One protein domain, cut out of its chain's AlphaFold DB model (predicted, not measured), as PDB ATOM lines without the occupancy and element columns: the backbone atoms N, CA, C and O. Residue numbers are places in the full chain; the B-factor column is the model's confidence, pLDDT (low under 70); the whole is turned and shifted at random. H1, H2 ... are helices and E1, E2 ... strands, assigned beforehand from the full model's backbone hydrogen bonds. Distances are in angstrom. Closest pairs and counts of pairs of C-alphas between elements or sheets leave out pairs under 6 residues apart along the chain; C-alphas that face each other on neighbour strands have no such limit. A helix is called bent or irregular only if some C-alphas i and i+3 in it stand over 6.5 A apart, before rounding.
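AT A GLANCE: This is residues 3 to 50 and 58 to 95 of the 309 residues of an uncharacterized protein of Streptomyces avermitilis (UniProt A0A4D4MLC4). A small sheet of three strands has helix H1 along one face and the short helix H2 on the opposite face, while the long helix H3 leads away as an arm whose residues 80 to 95 stick out free. The printed part has 86 residues, with three named helices and three named strands in the order E1, H1, E2, H2, E3, H3. The sheet, E1 E2 E3, is mixed, and so is the class, helices and strands. The whole is loose, with a radius of gyration of the C-alphas of 17.4 A, and spans 58 by 29 by 14 A.

HOW THE PARTS SIT: E1, residues 11 to 14, and E2, residues 38 to 42, are parallel neighbours at 30 degrees, with N 12 and O 39 within hydrogen-bond range at 2.9 A. H1, residues 17 to 30, is on the sheet at a height of 9.4 A, over E2 and only just not over E3, with 2 C-alphas falling on E3. It runs along the strands, at 1 degrees to E2 on the local plane; their closest C-alphas, of Pro 17 and Thr 42, are 6.5 A apart. E1, H1 and E2 form a strand-helix-strand unit, two parallel neighbour strands with a helix between, with a right-handed crossover. H2, residues 43 to 47, is on the opposite face from H1, only just over E2, with 3 C-alphas falling on it. E3, residues 60 to 63, is antiparallel to E2 at 154 degrees, with N 40 and O 61 within range at 2.9 A. H3, residues 72 to 95, is not on the sheet and is apart from H1 and H2. Every O i to N i+4 pair is within hydrogen-bond range in H2 and H3, and 8 of 10 in H1.

IN THESE COORDINATES: E1 begins at C-alpha 11 (162.886, 193.094, 151.929). H1 is 20.2 A long, neither bent nor irregular, but only just: C-alphas 18 and 21 are 6.1 A apart. E2 is 13.2 A long. H3 is 34.4 A long and ends at C-alpha 95 (150.133, 165.567, 186.855).

THE WHOLE: The two C-alphas farthest apart, of Pro 49 and Ala 95, are 60.2 A apart. Residues 51 to 57 are cut out, and C-alphas 50 and 58 are 8.4 A apart. Of the links that are printed whole, none is long. The mean pLDDT of the printed part is 79.5; it is under 70 at residues 3 to 9, 17, 31, 43 to 50 and 58 to 59.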
ATOM      1  N   ALA A   3     165.504 182.646 144.848       54.06
ATOM      2  CA  ALA A   3     166.899 182.928 145.213       54.06
ATOM      3  C   ALA A   3     167.716 183.622 144.101       54.06
ATOM      4  O   ALA A   3     168.738 184.229 144.387       54.06
ATOM      5  N   ALA A   4     167.268 183.543 142.842       56.22
ATOM      6  CA  ALA A   4     167.958 184.145 141.701       56.22
ATOM      7  C   ALA A   4     167.509 185.591 141.410       56.22
ATOM      8  O   ALA A   4     168.104 186.244 140.557       56.22
ATOM      9  N   ARG A   5     166.440 186.067 142.070       59.47
ATOM     10  CA  ARG A   5     165.855 187.409 141.906       59.47
ATOM     11  C   ARG A   5     165.271 187.915 143.231       59.47
ATOM     12  O   ARG A   5     164.048 187.895 143.406       59.47
ATOM     13  N   PRO A   6     166.128 188.321 144.186       61.25
ATOM     14  CA  PRO A   6     165.686 188.834 145.481       61.25
ATOM     15  C   PRO A   6     164.897 190.148 145.367       61.25
ATOM     16  O   PRO A   6     164.212 190.514 146.314       61.25
ATOM     17  N   GLU A   7     164.922 190.828 144.213       62.91
ATOM     18  CA  GLU A   7     164.211 192.096 143.994       62.91
ATOM     19  C   GLU A   7     162.677 191.941 143.891       62.91
ATOM     20  O   GLU A   7     161.953 192.933 143.846       62.91
ATOM     21  N   LEU A   8     162.162 190.707 143.831       62.84
ATOM     22  CA  LEU A   8     160.731 190.398 143.675       62.84
ATOM     23  C   LEU A   8     160.004 190.130 145.002       62.84
ATOM     24  O   LEU A   8     158.854 189.686 144.999       62.84
ATOM     25  N   VAL A   9     160.683 190.333 146.127       68.75
ATOM     26  CA  VAL A   9     160.257 189.882 147.451       68.75
ATOM     27  C   VAL A   9     160.342 191.043 148.437       68.75
ATOM     28  O   VAL A   9     161.247 191.869 148.335       68.75
ATOM     29  N   ASP A  10     159.422 191.103 149.402       75.56
ATOM     30  CA  ASP A  10     159.494 192.095 150.475       75.56
ATOM     31  C   ASP A  10     160.820 191.952 151.237       75.56
ATOM     32  O   ASP A  10     161.221 190.852 151.634       75.56
ATOM     33  N   GLY A  11     161.526 193.070 151.403       75.00
ATOM     34  CA  GLY A  11     162.886 193.094 151.929       75.00
ATOM     35  C   GLY A  11     163.007 193.826 153.262       75.00
ATOM     36  O   GLY A  11     162.353 194.843 153.486       75.00
ATOM     37  N   VAL A  12     163.886 193.342 154.139       82.50
ATOM     38  CA  VAL A  12     164.299 194.043 155.363       82.50
ATOM     39  C   VAL A  12     165.754 194.464 155.212       82.50
ATOM     40  O   VAL A  12     166.635 193.633 154.985       82.50
ATOM     41  N   ILE A  13     166.001 195.768 155.344       81.19
ATOM     42  CA  ILE A  13     167.335 196.354 155.203       81.19
ATOM     43  C   ILE A  13     168.009 196.413 156.569       81.19
ATOM     44  O   ILE A  13     167.506 197.051 157.494       81.19
ATOM     45  N   ILE A  14     169.177 195.790 156.670       81.56
ATOM     46  CA  ILE A  14     170.057 195.895 157.832       81.56
ATOM     47  C   ILE A  14     171.096 196.986 157.549       81.56
ATOM     48  O   ILE A  14     171.795 196.957 156.537       81.56
ATOM     49  N   THR A  15     171.178 197.985 158.422       76.62
ATOM     50  CA  THR A  15     172.070 199.140 158.242       76.62
ATOM     51  C   THR A  15     173.526 198.839 158.589       76.62
ATOM     52  O   THR A  15     174.412 199.456 158.005       76.62
ATOM     53  N   ASP A  16     173.775 197.893 159.498       77.69
ATOM     54  CA  ASP A  16     175.111 197.551 159.989       77.69
ATOM     55  C   ASP A  16     175.547 196.128 159.559       77.69
ATOM     56  O   ASP A  16     174.855 195.157 159.888       77.69
ATOM     57  N   PRO A  17     176.678 195.958 158.848       68.31
ATOM     58  CA  PRO A  17     177.128 194.654 158.352       68.31
ATOM     59  C   PRO A  17     177.408 193.613 159.445       68.31
ATOM     60  O   PRO A  17     177.146 192.432 159.228       68.31
ATOM     61  N   ASP A  18     177.865 194.021 160.633       70.62
ATOM     62  CA  ASP A  18     178.148 193.085 161.733       70.62
ATOM     63  C   ASP A  18     176.854 192.510 162.340       70.62
ATOM     64  O   ASP A  18     176.801 191.354 162.780       70.62
ATOM     65  N   THR A  19     175.755 193.273 162.297       77.75
ATOM     66  CA  THR A  19     174.425 192.781 162.700       77.75
ATOM     67  C   THR A  19     173.782 191.833 161.691       77.75
ATOM     68  O   THR A  19     172.901 191.064 162.071       77.75
ATOM     69  N   HIS A  20     174.235 191.814 160.436       79.75
ATOM     70  CA  HIS A  20     173.688 190.930 159.406       79.75
ATOM     71  C   HIS A  20     173.941 189.444 159.721       79.75
ATOM     72  O   HIS A  20     173.030 188.620 159.614       79.75
ATOM     73  N   THR A  21     175.145 189.099 160.186       79.19
ATOM     74  CA  THR A  21     175.494 187.721 160.578       79.19
ATOM     75  C   THR A  21     174.730 187.281 161.829       79.19
ATOM     76  O   THR A  21     174.148 186.199 161.848       79.19
ATOM     77  N   ARG A  22     174.622 188.156 162.838       80.38
ATOM     78  CA  ARG A  22     173.821 187.896 164.048       80.38
ATOM     79  C   ARG A  22     172.331 187.755 163.758       80.38
ATOM     80  O   ARG A  22     171.668 186.930 164.373       80.38
ATOM     81  N   ALA A  23     171.794 188.544 162.830       80.50
ATOM     82  CA  ALA A  23     170.402 188.431 162.411       80.50
ATOM     83  C   ALA A  23     170.139 187.089 161.713       80.50
ATOM     84  O   ALA A  23     169.113 186.464 161.970       80.50
ATOM     85  N   ARG A  24     171.079 186.614 160.884       81.50
ATOM     86  CA  ARG A  24     171.012 185.288 160.255       81.50
ATOM     87  C   ARG A  24     170.979 184.171 161.305       81.50
ATOM     88  O   ARG A  24     170.120 183.297 161.223       81.50
ATOM     89  N   GLU A  25     171.848 184.232 162.314       80.94
ATOM     90  CA  GLU A  25     171.880 183.269 163.425       80.94
ATOM     91  C   GLU A  25     170.596 183.321 164.265       80.94
ATOM     92  O   GLU A  25     169.923 182.304 164.425       80.94
ATOM     93  N   ALA A  26     170.183 184.508 164.712       83.12
ATOM     94  CA  ALA A  26     168.998 184.681 165.551       83.12
ATOM     95  C   ALA A  26     167.696 184.268 164.847       83.12
ATOM     96  O   ALA A  26     166.821 183.672 165.469       83.12
ATOM     97  N   LEU A  27     167.553 184.550 163.546       80.25
ATOM     98  CA  LEU A  27     166.388 184.119 162.768       80.25
ATOM     99  C   LEU A  27     166.396 182.607 162.515       80.25
ATOM    100  O   LEU A  27     165.327 181.995 162.498       80.25
ATOM    101  N   SER A  28     167.579 182.001 162.364       77.44
ATOM    102  CA  SER A  28     167.708 180.544 162.265       77.44
ATOM    103  C   SER A  28     167.364 179.841 163.583       77.44
ATOM    104  O   SER A  28     166.705 178.805 163.567       77.44
ATOM    105  N   GLU A  29     167.731 180.434 164.723       80.06
ATOM    106  CA  GLU A  29     167.458 179.897 166.061       80.06
ATOM    107  C   GLU A  29     165.995 180.092 166.476       80.06
ATOM    108  O   GLU A  29     165.365 179.184 167.016       80.06
ATOM    109  N   ALA A  30     165.422 181.261 166.182       75.50
ATOM    110  CA  ALA A  30     164.035 181.570 166.508       75.50
ATOM    111  C   ALA A  30     163.023 180.793 165.643       75.50
ATOM    112  O   ALA A  30     161.835 180.797 165.973       75.50
ATOM    113  N   ALA A  31     163.477 180.153 164.552       67.31
ATOM    114  CA  ALA A  31     162.662 179.374 163.614       67.31
ATOM    115  C   ALA A  31     161.356 180.096 163.225       67.31
ATOM    116  O   ALA A  31     160.275 179.506 163.180       67.31
ATOM    117  N   LEU A  32     161.449 181.409 163.001       73.25
ATOM    118  CA  LEU A  32     160.302 182.241 162.657       73.25
ATOM    119  C   LEU A  32     159.842 181.902 161.234       73.25
ATOM    120  O   LEU A  32     160.647 181.860 160.309       73.25
ATOM    121  N   LEU A  33     158.538 181.679 161.066       73.62
ATOM    122  CA  LEU A  33     157.925 181.256 159.805       73.62
ATOM    123  C   LEU A  33     157.066 182.398 159.225       73.62
ATOM    124  O   LEU A  33     155.862 182.459 159.501       73.62
ATOM    125  N   PRO A  34     157.662 183.342 158.468       77.56
ATOM    126  CA  PRO A  34     156.941 184.482 157.909       77.56
ATOM    127  C   PRO A  34     155.912 184.058 156.847       77.56
ATOM    128  O   PRO A  34     155.991 182.982 156.249       77.56
ATOM    129  N   ARG A  35     154.917 184.927 156.616       76.00
ATOM    130  CA  ARG A  35     153.776 184.671 155.713       76.00
ATOM    131  C   ARG A  35     154.155 184.678 154.226       76.00
ATOM    132  O   ARG A  35     153.477 184.044 153.427       76.00
ATOM    133  N   SER A  36     155.209 185.395 153.865       79.12
ATOM    134  CA  SER A  36     155.821 185.435 152.536       79.12
ATOM    135  C   SER A  36     157.332 185.280 152.693       79.12
ATOM    136  O   SER A  36     157.861 185.424 153.798       79.12
ATOM    137  N   ALA A  37     158.028 184.942 151.603       81.31
ATOM    138  CA  ALA A  37     159.485 184.968 151.601       81.31
ATOM    139  C   ALA A  37     159.940 186.394 151.947       81.31
ATOM    140  O   ALA A  37     159.272 187.347 151.547       81.31
ATOM    141  N   VAL A  38     161.034 186.544 152.690       83.69
ATOM    142  CA  VAL A  38     161.581 187.864 153.040       83.69
ATOM    143  C   VAL A  38     163.066 187.883 152.725       83.69
ATOM    144  O   VAL A  38     163.814 187.030 153.208       83.69
ATOM    145  N   ALA A  39     163.494 188.842 151.905       83.25
ATOM    146  CA  ALA A  39     164.904 189.053 151.603       83.25
ATOM    147  C   ALA A  39     165.527 189.949 152.680       83.25
ATOM    148  O   ALA A  39     165.104 191.085 152.878       83.25
ATOM    149  N   VAL A  40     166.532 189.456 153.396       82.81
ATOM    150  CA  VAL A  40     167.236 190.230 154.421       82.81
ATOM    151  C   VAL A  40     168.642 190.509 153.917       82.81
ATOM    152  O   VAL A  40     169.390 189.580 153.616       82.81
ATOM    153  N   GLY A  41     169.000 191.784 153.798       81.56
ATOM    154  CA  GLY A  41     170.289 192.188 153.244       81.56
ATOM    155  C   GLY A  41     170.730 193.555 153.739       81.56
ATOM    156  O   GLY A  41     169.945 194.318 154.305       81.56
ATOM    157  N   THR A  42     172.006 193.871 153.539       77.75
ATOM    158  CA  THR A  42     172.517 195.214 153.843       77.75
ATOM    159  C   THR A  42     172.137 196.213 152.750       77.75
ATOM    160  O   THR A  42     171.929 195.836 151.596       77.75
ATOM    161  N   ALA A  43     172.067 197.507 153.085       68.88
ATOM    162  CA  ALA A  43     171.709 198.552 152.115       68.88
ATOM    163  C   ALA A  43     172.619 198.545 150.868       68.88
ATOM    164  O   ALA A  43     172.140 198.726 149.752       68.88
ATOM    165  N   ALA A  44     173.917 198.277 151.047       65.44
ATOM    166  CA  ALA A  44     174.886 198.185 149.955       65.44
ATOM    167  C   ALA A  44     174.682 196.939 149.072       65.44
ATOM    168  O   ALA A  44     174.858 197.018 147.858       65.44
ATOM    169  N   ALA A  45     174.280 195.811 149.664       66.81
ATOM    170  CA  ALA A  45     174.048 194.557 148.949       66.81
ATOM    171  C   ALA A  45     172.764 194.580 148.099       66.81
ATOM    172  O   ALA A  45     172.728 193.984 147.030       66.81
ATOM    173  N   LEU A  46     171.730 195.309 148.537       63.69
ATOM    174  CA  LEU A  46     170.452 195.428 147.818       63.69
ATOM    175  C   LEU A  46     170.471 196.464 146.676       63.69
ATOM    176  O   LEU A  46     169.609 196.421 145.804       63.69
ATOM    177  N   LEU A  47     171.434 197.396 146.681       65.19
ATOM    178  CA  LEU A  47     171.607 198.441 145.655       65.19
ATOM    179  C   LEU A  47     172.640 198.074 144.571       65.19
ATOM    180  O   LEU A  47     172.744 198.776 143.564       65.19
ATOM    181  N   ALA A  48     173.421 197.010 144.770       61.53
ATOM    182  CA  ALA A  48     174.410 196.549 143.801       61.53
ATOM    183  C   ALA A  48     173.730 195.856 142.597       61.53
ATOM    184  O   ALA A  48     172.726 195.166 142.779       61.53
ATOM    185  N   PRO A  49     174.251 196.009 141.360       58.06
ATOM    186  CA  PRO A  49     173.705 195.319 140.193       58.06
ATOM    187  C   PRO A  49     173.759 193.798 140.388       58.06
ATOM    188  O   PRO A  49     174.761 193.281 140.884       58.06
ATOM    189  N   THR A  50     172.686 193.099 139.990       55.53
ATOM    190  CA  THR A  50     172.490 191.661 140.228       55.53
ATOM    191  C   THR A  50     173.743 190.869 139.812       55.53
ATOM    192  O   THR A  50     174.102 190.885 138.629       55.53
ATOM    193  N   SER A  58     175.731 186.891 147.859       60.06
ATOM    194  CA  SER A  58     175.257 188.214 147.423       60.06
ATOM    195  C   SER A  58     175.005 189.208 148.567       60.06
ATOM    196  O   SER A  58     174.459 190.284 148.333       60.06
ATOM    197  N   GLY A  59     175.363 188.870 149.813       67.12
ATOM    198  CA  GLY A  59     175.114 189.707 150.991       67.12
ATOM    199  C   GLY A  59     173.625 189.870 151.325       67.12
ATOM    200  O   GLY A  59     173.262 190.762 152.093       67.12
ATOM    201  N   VAL A  60     172.776 189.021 150.734       73.69
ATOM    202  CA  VAL A  60     171.326 188.943 150.934       73.69
ATOM    203  C   VAL A  60     170.984 187.485 151.228       73.69
ATOM    204  O   VAL A  60     171.240 186.613 150.400       73.69
ATOM    205  N   PHE A  61     170.399 187.197 152.391       78.81
ATOM    206  CA  PHE A  61     169.858 185.868 152.683       78.81
ATOM    207  C   PHE A  61     168.333 185.875 152.639       78.81
ATOM    208  O   PHE A  61     167.675 186.844 153.018       78.81
ATOM    209  N   LEU A  62     167.767 184.770 152.162       78.94
ATOM    210  CA  LEU A  62     166.328 184.601 152.033       78.94
ATOM    211  C   LEU A  62     165.797 183.824 153.233       78.94
ATOM    212  O   LEU A  62     166.213 182.689 153.466       78.94
ATOM    213  N   VAL A  63     164.841 184.410 153.949       83.62
ATOM    214  CA  VAL A  63     164.029 183.660 154.907       83.62
ATOM    215  C   VAL A  63     162.903 182.988 154.116       83.62
ATOM    216  O   VAL A  63     162.085 183.696 153.514       83.62
ATOM    217  N   PRO A  64     162.871 181.643 154.043       75.94
ATOM    218  CA  PRO A  64     161.838 180.946 153.296       75.94
ATOM    219  C   PRO A  64     160.460 181.188 153.935       75.94
ATOM    220  O   PRO A  64     160.361 181.297 155.161       75.94
ATOM    221  N   PRO A  65     159.391 181.277 153.123       80.44
ATOM    222  CA  PRO A  65     158.038 181.378 153.645       80.44
ATOM    223  C   PRO A  65     157.692 180.108 154.416       80.44
ATOM    224  O   PRO A  65     158.233 179.034 154.137       80.44
ATOM    225  N   ASN A  66     156.749 180.221 155.347       82.38
ATOM    226  CA  ASN A  66     156.234 179.067 156.069       82.38
ATOM    227  C   ASN A  66     155.779 177.958 155.089       82.38
ATOM    228  O   ASN A  66     154.810 178.179 154.357       82.38
ATOM    229  N   PRO A  67     156.406 176.763 155.070       78.56
ATOM    230  CA  PRO A  67     156.008 175.694 154.157       78.56
ATOM    231  C   PRO A  67     154.567 175.237 154.414       78.56
ATOM    232  O   PRO A  67     153.854 174.937 153.464       78.56
ATOM    233  N   ALA A  68     154.077 175.329 155.655       78.75
ATOM    234  CA  ALA A  68     152.691 175.024 156.012       78.75
ATOM    235  C   ALA A  68     151.646 175.950 155.354       78.75
ATOM    236  O   ALA A  68     150.454 175.653 155.381       78.75
ATOM    237  N   MET A  69     152.059 177.089 154.790       79.69
ATOM    238  CA  MET A  69     151.160 177.982 154.049       79.69
ATOM    239  C   MET A  69     150.983 177.577 152.582       79.69
ATOM    240  O   MET A  69     150.042 178.045 151.940       79.69
ATOM    241  N   HIS A  70     151.882 176.750 152.046       79.25
ATOM    242  CA  HIS A  70     151.949 176.432 150.617       79.25
ATOM    243  C   HIS A  70     151.968 174.923 150.318       79.25
ATOM    244  O   HIS A  70     151.695 174.540 149.184       79.25
ATOM    245  N   ASP A  71     152.248 174.084 151.318       84.81
ATOM    246  CA  ASP A  71     152.245 172.622 151.258       84.81
ATOM    247  C   ASP A  71     151.319 172.054 152.347       84.81
ATOM    248  O   ASP A  71     151.481 172.318 153.543       84.81
ATOM    249  N   GLU A  72     150.333 171.268 151.919       83.56
ATOM    250  CA  GLU A  72     149.344 170.641 152.794       83.56
ATOM    251  C   GLU A  72     149.974 169.614 153.748       83.56
ATOM    252  O   GLU A  72     149.583 169.554 154.916       83.56
ATOM    253  N   HIS A  73     150.995 168.872 153.301       86.44
ATOM    254  CA  HIS A  73     151.660 167.859 154.125       86.44
ATOM    255  C   HIS A  73     152.482 168.527 155.232       86.44
ATOM    256  O   HIS A  73     152.344 168.172 156.404       86.44
ATOM    257  N   ALA A  74     153.244 169.573 154.892       85.62
ATOM    258  CA  ALA A  74     153.980 170.377 155.870       85.62
ATOM    259  C   ALA A  74     153.043 171.072 156.880       85.62
ATOM    260  O   ALA A  74     153.378 171.222 158.058       85.62
ATOM    261  N   ALA A  75     151.842 171.474 156.447       86.38
ATOM    262  CA  ALA A  75     150.829 172.032 157.338       86.38
ATOM    263  C   ALA A  75     150.290 170.998 158.329       86.38
ATOM    264  O   ALA A  75     150.085 171.314 159.504       86.38
ATOM    265  N   ASP A  76     150.050 169.770 157.871       89.69
ATOM    266  CA  ASP A  76     149.606 168.685 158.736       89.69
ATOM    267  C   ASP A  76     150.669 168.244 159.733       89.69
ATOM    268  O   ASP A  76     150.334 168.039 160.901       89.69
ATOM    269  N   GLU A  77     151.932 168.167 159.324       88.69
ATOM    270  CA  GLU A  77     153.049 167.873 160.223       88.69
ATOM    271  C   GLU A  77     153.175 168.923 161.333       88.69
ATOM    272  O   GLU A  77     153.238 168.562 162.510       88.69
ATOM    273  N   GLU A  78     153.099 170.218 161.008       87.69
ATOM    274  CA  GLU A  78     153.173 171.272 162.029       87.69
ATOM    275  C   GLU A  78     151.940 171.263 162.946       87.69
ATOM    276  O   GLU A  78     152.058 171.398 164.168       87.69
ATOM    277  N   ARG A  79     150.740 171.004 162.399       91.12
ATOM    278  CA  ARG A  79     149.528 170.786 163.208       91.12
ATOM    279  C   ARG A  79     149.704 169.603 164.160       91.12
ATOM    280  O   ARG A  79     149.302 169.695 165.321       91.12
ATOM    281  N   GLN A  80     150.280 168.495 163.696       92.88
ATOM    282  CA  GLN A  80     150.553 167.320 164.523       92.88
ATOM    283  C   GLN A  80     151.603 167.623 165.597       92.88
ATOM    284  O   GLN A  80     151.376 167.306 166.763       92.88
ATOM    285  N   ALA A  81     152.693 168.311 165.252       90.81
ATOM    286  CA  ALA A  81     153.738 168.715 166.190       90.81
ATOM    287  C   ALA A  81     153.212 169.678 167.266       90.81
ATOM    288  O   ALA A  81     153.566 169.566 168.444       90.81
ATOM    289  N   LEU A  82     152.333 170.614 166.899       92.19
ATOM    290  CA  LEU A  82     151.648 171.497 167.843       92.19
ATOM    291  C   LEU A  82     150.701 170.718 168.760       92.19
ATOM    292  O   LEU A  82     150.758 170.904 169.976       92.19
ATOM    293  N   ARG A  83     149.881 169.808 168.215       96.31
ATOM    294  CA  ARG A  83     148.996 168.945 169.017       96.31
ATOM    295  C   ARG A  83     149.786 168.057 169.977       96.31
ATOM    296  O   ARG A  83     149.396 167.943 171.132       96.31
ATOM    297  N   ALA A  84     150.904 167.479 169.540       95.75
ATOM    298  CA  ALA A  84     151.764 166.647 170.380       95.75
ATOM    299  C   ALA A  84     152.404 167.452 171.524       95.75
ATOM    300  O   ALA A  84     152.384 167.018 172.677       95.75
ATOM    301  N   ARG A  85     152.918 168.657 171.235       96.06
ATOM    302  CA  ARG A  85     153.446 169.576 172.259       96.06
ATOM    303  C   ARG A  85     152.364 170.000 173.253       96.06
ATOM    304  O   ARG A  85     152.624 170.001 174.455       96.06
ATOM    305  N   ALA A  86     151.171 170.334 172.764       96.81
ATOM    306  CA  ALA A  86     150.032 170.689 173.605       96.81
ATOM    307  C   ALA A  86     149.616 169.515 174.505       96.81
ATOM    308  O   ALA A  86     149.563 169.683 175.718       96.81
ATOM    309  N   ALA A  87     149.452 168.311 173.945       96.56
ATOM    310  CA  ALA A  87     149.074 167.112 174.693       96.56
ATOM    311  C   ALA A  87     150.079 166.769 175.805       96.56
ATOM    312  O   ALA A  87     149.678 166.497 176.937       96.56
ATOM    313  N   ARG A  88     151.385 166.855 175.517       97.62
ATOM    314  CA  ARG A  88     152.434 166.653 176.527       97.62
ATOM    315  C   ARG A  88     152.350 167.686 177.650       97.62
ATOM    316  O   ARG A  88     152.439 167.326 178.822       97.62
ATOM    317  N   ARG A  89     152.152 168.966 177.316       97.81
ATOM    318  CA  ARG A  89     151.961 170.000 178.341       97.81
ATOM    319  C   ARG A  89     150.694 169.770 179.156       97.81
ATOM    320  O   ARG A  89     150.734 169.936 180.368       97.81
ATOM    321  N   ASP A  90     149.604 169.337 178.534       98.06
ATOM    322  CA  ASP A  90     148.359 169.022 179.238       98.06
ATOM    323  C   ASP A  90     148.523 167.831 180.193       98.06
ATOM    324  O   ASP A  90     147.925 167.803 181.268       98.06
ATOM    325  N   GLU A  91     149.341 166.837 179.843       98.12
ATOM    326  CA  GLU A  91     149.720 165.745 180.748       98.12
ATOM    327  C   GLU A  91     150.547 166.241 181.938       98.12
ATOM    328  O   GLU A  91     150.235 165.902 183.083       98.12
ATOM    329  N   GLU A  92     151.548 167.088 181.693       98.12
ATOM    330  CA  GLU A  92     152.362 167.707 182.744       98.12
ATOM    331  C   GLU A  92     151.497 168.566 183.686       98.12
ATOM    332  O   GLU A  92     151.587 168.432 184.911       98.12
ATOM    333  N   ILE A  93     150.584 169.374 183.136       97.81
ATOM    334  CA  ILE A  93     149.622 170.179 183.901       97.81
ATOM    335  C   ILE A  93     148.707 169.278 184.734       97.81
ATOM    336  O   ILE A  93     148.530 169.531 185.927       97.81
ATOM    337  N   ARG A  94     148.153 168.204 184.152       98.25
ATOM    338  CA  ARG A  94     147.300 167.252 184.886       98.25
ATOM    339  C   ARG A  94     148.054 166.579 186.033       98.25
ATOM    340  O   ARG A  94     147.507 166.467 187.133       98.25
ATOM    341  N   ALA A  95     149.304 166.176 185.817       98.19
ATOM    342  CA  ALA A  95     150.133 165.567 186.855       98.19
ATOM    343  C   ALA A  95     150.434 166.546 188.004       98.19
ATOM    344  O   ALA A  95     150.328 166.177 189.177       98.19
TER     345      ALA A  95